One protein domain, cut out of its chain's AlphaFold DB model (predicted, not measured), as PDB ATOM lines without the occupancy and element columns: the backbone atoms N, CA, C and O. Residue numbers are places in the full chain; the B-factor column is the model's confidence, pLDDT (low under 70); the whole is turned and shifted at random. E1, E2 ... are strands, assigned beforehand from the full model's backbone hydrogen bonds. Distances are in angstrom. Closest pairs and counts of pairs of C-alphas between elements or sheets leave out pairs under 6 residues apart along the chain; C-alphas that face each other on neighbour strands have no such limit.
ATOM      1  N   THR A 363      58.264 -13.391  22.077       82.31
ATOM      2  CA  THR A 363      57.047 -13.800  21.368       82.31
ATOM      3  C   THR A 363      56.020 -12.674  21.446       82.31
ATOM      4  O   THR A 363      55.619 -12.278  22.537       82.31
ATOM      5  N   VAL A 364      55.567 -12.178  20.293       89.69
ATOM      6  CA  VAL A 364      54.451 -11.229  20.224       89.69
ATOM      7  C   VAL A 364      53.150 -12.014  20.366       89.69
ATOM      8  O   VAL A 364      52.884 -12.928  19.591       89.69
ATOM      9  N   TRP A 365      52.344 -11.664  21.356       91.62
ATOM     10  CA  TRP A 365      51.017 -12.208  21.616       91.62
ATOM     11  C   TRP A 365      49.964 -11.230  21.101       91.62
ATOM     12  O   TRP A 365      50.096 -10.026  21.318       91.62
ATOM     13  N   THR A 366      48.928 -11.730  20.429       93.50
ATOM     14  CA  THR A 366      47.881 -10.881  19.851       93.50
ATOM     15  C   THR A 366      46.488 -11.494  19.899       93.50
ATOM     16  O   THR A 366      46.350 -12.717  19.895       93.50
ATOM     17  N   THR A 367      45.450 -10.657  19.904       92.38
ATOM     18  CA  THR A 367      44.055 -11.091  19.711       92.38
ATOM     19  C   THR A 367      43.787 -11.506  18.259       92.38
ATOM     20  O   THR A 367      44.443 -11.001  17.346       92.38
ATOM     21  N   LEU A 368      42.822 -12.411  18.037       91.62
ATOM     22  CA  LEU A 368      42.346 -12.829  16.705       91.62
ATOM     23  C   LEU A 368      41.452 -11.752  16.065       91.62
ATOM     24  O   LEU A 368      40.254 -11.937  15.877       91.62
ATOM     25  N   GLU A 369      42.044 -10.609  15.746       89.75
ATOM     26  CA  GLU A 369      41.365  -9.478  15.111       89.75
ATOM     27  C   GLU A 369      42.152  -9.005  13.879       89.75
ATOM     28  O   GLU A 369      43.275  -9.456  13.618       89.75
ATOM     29  N   ALA A 370      41.551  -8.103  13.097       88.06
ATOM     30  CA  ALA A 370      42.228  -7.473  11.972       88.06
ATOM     31  C   ALA A 370      43.503  -6.759  12.444       88.06
ATOM     32  O   ALA A 370      43.567  -6.229  13.554       88.06
ATOM     33  N   GLU A 371      44.525  -6.716  11.589       84.31
ATOM     34  CA  GLU A 371      45.820  -6.126  11.940       84.31
ATOM     35  C   GLU A 371      45.718  -4.671  12.416       84.31
ATOM     36  O   GLU A 371      46.469  -4.265  13.297       84.31
ATOM     37  N   SER A 372      44.747  -3.917  11.899       89.81
ATOM     38  CA  SER A 372      44.483  -2.529  12.282       89.81
ATOM     39  C   SER A 372      43.876  -2.352  13.678       89.81
ATOM     40  O   SER A 372      43.871  -1.230  14.181       89.81
ATOM     41  N   SER A 373      43.349  -3.411  14.299       89.50
ATOM     42  CA  SER A 373      42.604  -3.323  15.563       89.50
ATOM     43  C   SER A 373      43.038  -4.325  16.631       89.50
ATOM     44  O   SER A 373      42.585  -4.222  17.769       89.50
ATOM     45  N   ARG A 374      43.887  -5.302  16.290       91.56
ATOM     46  CA  ARG A 374      44.351  -6.328  17.230       91.56
ATOM     47  C   ARG A 374      45.242  -5.741  18.323       91.56
ATOM     48  O   ARG A 374      46.090  -4.886  18.074       91.56
ATOM     49  N   TYR A 375      45.081  -6.249  19.536       91.12
ATOM     50  CA  TYR A 375      45.927  -5.887  20.667       91.12
ATOM     51  C   TYR A 375      47.238  -6.673  20.620       91.12
ATOM     52  O   TYR A 375      47.193  -7.886  20.468       91.12
ATOM     53  N   LEU A 376      48.385  -6.011  20.799       91.44
ATOM     54  CA  LEU A 376      49.718  -6.625  20.784       91.44
ATOM     55  C   LEU A 376      50.371  -6.549  22.169       91.44
ATOM     56  O   LEU A 376      50.320  -5.516  22.831       91.44
ATOM     57  N   SER A 377      51.040  -7.621  22.587       87.00
ATOM     58  CA  SER A 377      51.810  -7.659  23.834       87.00
ATOM     59  C   SER A 377      53.040  -8.552  23.703       87.00
ATOM     60  O   SER A 377      53.017  -9.550  22.993       87.00
ATOM     61  N   LEU A 378      54.115  -8.226  24.419       85.00
ATOM     62  CA  LEU A 378      55.295  -9.094  24.554       85.00
ATOM     63  C   LEU A 378      55.192 -10.034  25.766       85.00
ATOM     64  O   LEU A 378      56.029 -10.909  25.958       85.00
ATOM     65  N   VAL A 379      54.157  -9.867  26.591       80.31
ATOM     66  CA  VAL A 379      53.937 -10.661  27.799       80.31
ATOM     67  C   VAL A 379      52.845 -11.685  27.526       80.31
ATOM     68  O   VAL A 379      51.746 -11.328  27.100       80.31
ATOM     69  N   LYS A 380      53.120 -12.958  27.831       79.75
ATOM     70  CA  LYS A 380      52.103 -14.012  27.779       79.75
ATOM     71  C   LYS A 380      51.027 -13.733  28.830       79.75
ATOM     72  O   LYS A 380      51.243 -13.952  30.020       79.75
ATOM     73  N   GLN A 381      49.867 -13.281  28.374       81.50
ATOM     74  CA  GLN A 381      48.658 -13.105  29.177       81.50
ATOM     75  C   GLN A 381      47.568 -14.037  28.639       81.50
ATOM     76  O   GLN A 381      47.620 -14.450  27.482       81.50
ATOM     77  N   GLY A 382      46.598 -14.404  29.480       82.75
ATOM     78  CA  GLY A 382      45.489 -15.261  29.047       82.75
ATOM     79  C   GLY A 382      44.573 -14.573  28.032       82.75
ATOM     80  O   GLY A 382      44.158 -15.196  27.060       82.75
ATOM     81  N   ALA A 383      44.310 -13.282  28.233       88.12
ATOM     82  CA  ALA A 383      43.450 -12.456  27.395       88.12
ATOM     83  C   ALA A 383      43.904 -10.989  27.428       88.12
ATOM     84  O   ALA A 383      44.754 -10.615  28.241       88.12
ATOM     85  N   GLN A 384      43.338 -10.167  26.545       89.69
ATOM     86  CA  GLN A 384      43.544  -8.723  26.532       89.69
ATOM     87  C   GLN A 384      43.162  -8.106  27.895       89.69
ATOM     88  O   GLN A 384      42.091  -8.407  28.430       89.69
ATOM     89  N   PRO A 385      43.986  -7.210  28.471       85.94
ATOM     90  CA  PRO A 385      43.634  -6.509  29.701       85.94
ATOM     91  C   PRO A 385      42.292  -5.778  29.572       85.94
ATOM     92  O   PRO A 385      42.082  -5.009  28.638       85.94
ATOM     93  N   GLY A 386      41.385  -6.032  30.515       86.75
ATOM     94  CA  GLY A 386      40.035  -5.458  30.514       86.75
ATOM     95  C   GLY A 386      39.005  -6.197  29.650       86.75
ATOM     96  O   GLY A 386      37.838  -5.828  29.705       86.75
ATOM     97  N   SER A 387      39.394  -7.246  28.912       83.94
ATOM     98  CA  SER A 387      38.483  -8.039  28.071       83.94
ATOM     99  C   SER A 387      38.809  -9.534  28.178       83.94
ATOM    100  O   SER A 387      39.689 -10.053  27.492       83.94
ATOM    101  N   SER A 388      38.112 -10.251  29.065       82.31
ATOM    102  CA  SER A 388      38.330 -11.693  29.297       82.31
ATOM    103  C   SER A 388      37.911 -12.584  28.122       82.31
ATOM    104  O   SER A 388      38.293 -13.748  28.063       82.31
ATOM    105  N   ASP A 389      37.118 -12.046  27.203       89.81
ATOM    106  CA  ASP A 389      36.595 -12.683  25.994       89.81
ATOM    107  C   ASP A 389      37.579 -12.665  24.813       89.81
ATOM    108  O   ASP A 389      37.327 -13.304  23.792       89.81
ATOM    109  N   LYS A 390      38.715 -11.968  24.946       89.31
ATOM    110  CA  LYS A 390      39.705 -11.795  23.876       89.31
ATOM    111  C   LYS A 390      41.030 -12.491  24.202       89.31
ATOM    112  O   LYS A 390      41.960 -11.834  24.678       89.31
ATOM    113  N   PRO A 391      41.148 -13.811  23.968       90.25
ATOM    114  CA  PRO A 391      42.371 -14.553  24.247       90.25
ATOM    115  C   PRO A 391      43.541 -14.079  23.380       90.25
ATOM    116  O   PRO A 391      43.357 -13.649  22.239       90.25
ATOM    117  N   LEU A 392      44.755 -14.180  23.928       91.56
ATOM    118  CA  LEU A 392      45.977 -13.847  23.201       91.56
ATOM    119  C   LEU A 392      46.646 -15.095  22.628       91.56
ATOM    120  O   LEU A 392      46.879 -16.083  23.325       91.56
ATOM    121  N   PHE A 393      47.044 -15.002  21.365       91.62
ATOM    122  CA  PHE A 393      47.694 -16.066  20.616       91.62
ATOM    123  C   PHE A 393      49.093 -15.633  20.182       91.62
ATOM    124  O   PHE A 393      49.294 -14.469  19.831       91.62
ATOM    125  N   PRO A 394      50.075 -16.543  20.181       91.69
ATOM    126  CA  PRO A 394      51.426 -16.199  19.778       91.69
ATOM    127  C   PRO A 394      51.521 -16.040  18.255       91.69
ATOM    128  O   PRO A 394      51.064 -16.901  17.496       91.69
ATOM    129  N   LEU A 395      52.163 -14.958  17.816       90.50
ATOM    130  CA  LEU A 395      52.533 -14.717  16.428       90.50
ATOM    131  C   LEU A 395      53.887 -15.348  16.100       90.50
ATOM    132  O   LEU A 395      54.831 -15.336  16.892       90.50
ATOM    133  N   VAL A 396      53.989 -15.850  14.878       88.44
ATOM    134  CA  VAL A 396      55.234 -16.234  14.216       88.44
ATOM    135  C   VAL A 396      55.350 -15.458  12.911       88.44
ATOM    136  O   VAL A 396      54.345 -15.103  12.304       88.44
ATOM    137  N   PHE A 397      56.572 -15.182  12.468       86.94
ATOM    138  CA  PHE A 397      56.815 -14.362  11.282       86.94
ATOM    139  C   PHE A 397      57.503 -15.183  10.194       86.94
ATOM    140  O   PHE A 397      58.430 -15.950  10.474       86.94
ATOM    141  N   CYS A 398      57.070 -15.014   8.944       81.31
ATOM    142  CA  CYS A 398      57.776 -15.579   7.801       81.31
ATOM    143  C   CYS A 398      59.177 -14.968   7.716       81.31
ATOM    144  O   CYS A 398      59.335 -13.749   7.659       81.31
ATOM    145  N   ARG A 399      60.206 -15.819   7.652       73.75
ATOM    146  CA  ARG A 399      61.608 -15.380   7.587       73.75
ATOM    147  C   ARG A 399      61.975 -14.650   6.292       73.75
ATOM    148  O   ARG A 399      63.015 -14.009   6.259       73.75
ATOM    149  N   GLN A 400      61.160 -14.772   5.243       73.94
ATOM    150  CA  GLN A 400      61.455 -14.211   3.924       73.94
ATOM    151  C   GLN A 400      60.737 -12.882   3.664       73.94
ATOM    152  O   GLN A 400      61.353 -11.961   3.142       73.94
ATOM    153  N   CYS A 401      59.457 -12.765   4.030       88.69
ATOM    154  CA  CYS A 401      58.660 -11.560   3.772       88.69
ATOM    155  C   CYS A 401      58.235 -10.797   5.034       88.69
ATOM    156  O   CYS A 401      57.646  -9.730   4.919       88.69
ATOM    157  N   GLY A 402      58.486 -11.336   6.234       84.38
ATOM    158  CA  GLY A 402      58.095 -10.706   7.499       84.38
ATOM    159  C   GLY A 402      56.600 -10.782   7.826       84.38
ATOM    160  O   GLY A 402      56.193 -10.269   8.863       84.38
ATOM    161  N   ALA A 403      55.779 -11.433   6.994       88.12
ATOM    162  CA  ALA A 403      54.348 -11.582   7.253       88.12
ATOM    163  C   ALA A 403      54.085 -12.339   8.567       88.12
ATOM    164  O   ALA A 403      54.762 -13.329   8.864       88.12
ATOM    165  N   ALA A 404      53.103 -11.873   9.339       87.62
ATOM    166  CA  ALA A 404      52.731 -12.436  10.633       87.62
ATOM    167  C   ALA A 404      51.666 -13.538  10.489       87.62
ATOM    168  O   ALA A 404      50.677 -13.366   9.780       87.62
ATOM    169  N   TYR A 405      51.835 -14.636  11.223       89.25
ATOM    170  CA  TYR A 405      50.927 -15.782  11.263       89.25
ATOM    171  C   TYR A 405      50.642 -16.179  12.708       89.25
ATOM    172  O   TYR A 405      51.514 -16.087  13.570       89.25
ATOM    173  N   TYR A 406      49.440 -16.680  12.974       90.88
ATOM    174  CA  TYR A 406      49.117 -17.290  14.259       90.88
ATOM    175  C   TYR A 406      49.734 -18.683  14.347       90.88
ATOM    176  O   TYR A 406      49.608 -19.487  13.421       90.88
ATOM    177  N   ARG A 407      50.391 -18.996  15.467       87.00
ATOM    178  CA  ARG A 407      50.866 -20.358  15.715       87.00
ATOM    179  C   ARG A 407      49.690 -21.234  16.139       87.00
ATOM    180  O   ARG A 407      49.134 -21.045  17.217       87.00
ATOM    181  N   VAL A 408      49.385 -22.229  15.318       80.62
ATOM    182  CA  VAL A 408      48.401 -23.277  15.606       80.62
ATOM    183  C   VAL A 408      49.148 -24.597  15.795       80.62
ATOM    184  O   VAL A 408      50.123 -24.863  15.092       80.62
ATOM    185  N   SER A 409      48.734 -25.401  16.769       79.06
ATOM    186  CA  SER A 409      49.212 -26.772  16.963       79.06
ATOM    187  C   SER A 409      48.029 -27.718  16.849       79.06
ATOM    188  O   SER A 409      47.063 -27.563  17.594       79.06
ATOM    189  N   ASP A 410      48.114 -28.668  15.925       77.94
ATOM    190  CA  ASP A 410      47.151 -29.757  15.806       77.94
ATOM    191  C   ASP A 410      47.583 -30.903  16.730       77.94
ATOM    192  O   ASP A 410      48.739 -31.336  16.697       77.94
ATOM    193  N   HIS A 411      46.675 -31.347  17.592       71.44
ATOM    194  CA  HIS A 411      46.873 -32.509  18.447       71.44
ATOM    195  C   HIS A 411      46.029 -33.637  17.864       71.44
ATOM    196  O   HIS A 411      44.830 -33.715  18.114       71.44
ATOM    197  N   VAL A 412      46.664 -34.503  17.075       66.81
ATOM    198  CA  VAL A 412      46.022 -35.730  16.605       66.81
ATOM    199  C   VAL A 412      45.938 -36.682  17.797       66.81
ATOM    200  O   VAL A 412      46.934 -37.284  18.192       66.81
ATOM    201  N   ASP A 413      44.754 -36.782  18.397       56.38
ATOM    202  CA  ASP A 413      44.440 -37.828  19.366       56.38
ATOM    203  C   ASP A 413      44.422 -39.179  18.631       56.38
ATOM    204  O   ASP A 413      43.429 -39.547  17.999       56.38
ATOM    205  N   GLU A 414      45.510 -39.950  18.723       50.06
ATOM    206  CA  GLU A 414      45.481 -41.387  18.433       50.06
ATOM    207  C   GLU A 414      44.636 -42.084  19.510       50.06
ATOM    208  O   GLU A 414      45.132 -42.643  20.491       50.06
ATOM    209  N   ARG A 415      43.309 -42.042  19.346       48.66
ATOM    210  CA  ARG A 415      42.424 -42.977  20.034       48.66
ATOM    211  C   ARG A 415      42.685 -44.370  19.476       48.66
ATOM    212  O   ARG A 415      42.294 -44.687  18.358       48.66
ATOM    213  N   ILE A 416      43.332 -45.173  20.312       51.25
ATOM    214  CA  ILE A 416      43.382 -46.634  20.294       51.25
ATOM    215  C   ILE A 416      42.015 -47.181  19.848       51.25
ATOM    216  O   ILE A 416      41.044 -47.126  20.602       51.25
ATOM    217  N   SER A 417      41.937 -47.700  18.623       42.41
ATOM    218  CA  SER A 417      40.865 -48.598  18.208       42.41
ATOM    219  C   SER A 417      41.178 -49.979  18.778       42.41
ATOM    220  O   SER A 417      42.074 -50.667  18.289       42.41
ATOM    221  N   GLY A 418      40.471 -50.344  19.847       45.94
ATOM    222  CA  GLY A 418      40.227 -51.744  20.162       45.94
ATOM    223  C   GLY A 418      39.199 -52.291  19.176       45.94
ATOM    224  O   GLY A 418      38.108 -51.734  19.078       45.94
ATOM    225  N   ASP A 419      39.618 -53.268  18.380       35.25
ATOM    226  CA  ASP A 419      39.049 -54.623  18.291       35.25
ATOM    227  C   ASP A 419      39.983 -55.507  17.450       35.25
ATOM    228  O   ASP A 419      40.417 -55.054  16.363       35.25
TER     229      ASP A 419
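Overview. This is residues 363 to 419 of the 419 residues of the protein "DEAD/DEAH box helicase" of Synechococcaceae cyanobacterium SM1_2_3 (UniProt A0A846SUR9). This domain has little regular structure: a two-stranded hairpin, E1 and E2, and a looping stretch, residues 363 to 392, make a small body, from which a long tail, residues 409 to 419, sticks out and makes the longest axis. The printed part has 57 residues with no named helix and two named strands, E1 then E2, antiparallel; the class is all strand, with 8 residues in named elements. It is only just extended, close to loose, with a radius of gyration of the C-alphas of 15.6 A and spans of 52 by 35 by 19 A.

Along the chain. E1, residues 393 to 397, begins at C-alpha 393 (47.694, -16.066, 20.616) and is 13.2 A long. E2, residues 404 to 406, measures 7.1 A and ends at C-alpha 406 (49.117, -17.290, 14.259).

Arrangement. E1 and E2 form a hairpin with a short link, at 142 degrees between directions. C-alphas 397 and 404 face each other at 4.6 A. N 396 and O 405 are within hydrogen-bond range at 2.8 A.

Size, cuts and confidence. The C-alphas of Ser 372 and Asp 419, the two farthest apart, are 52.7 A apart. The printed part has no cut. Residues 412 to 419 have pLDDT under 70.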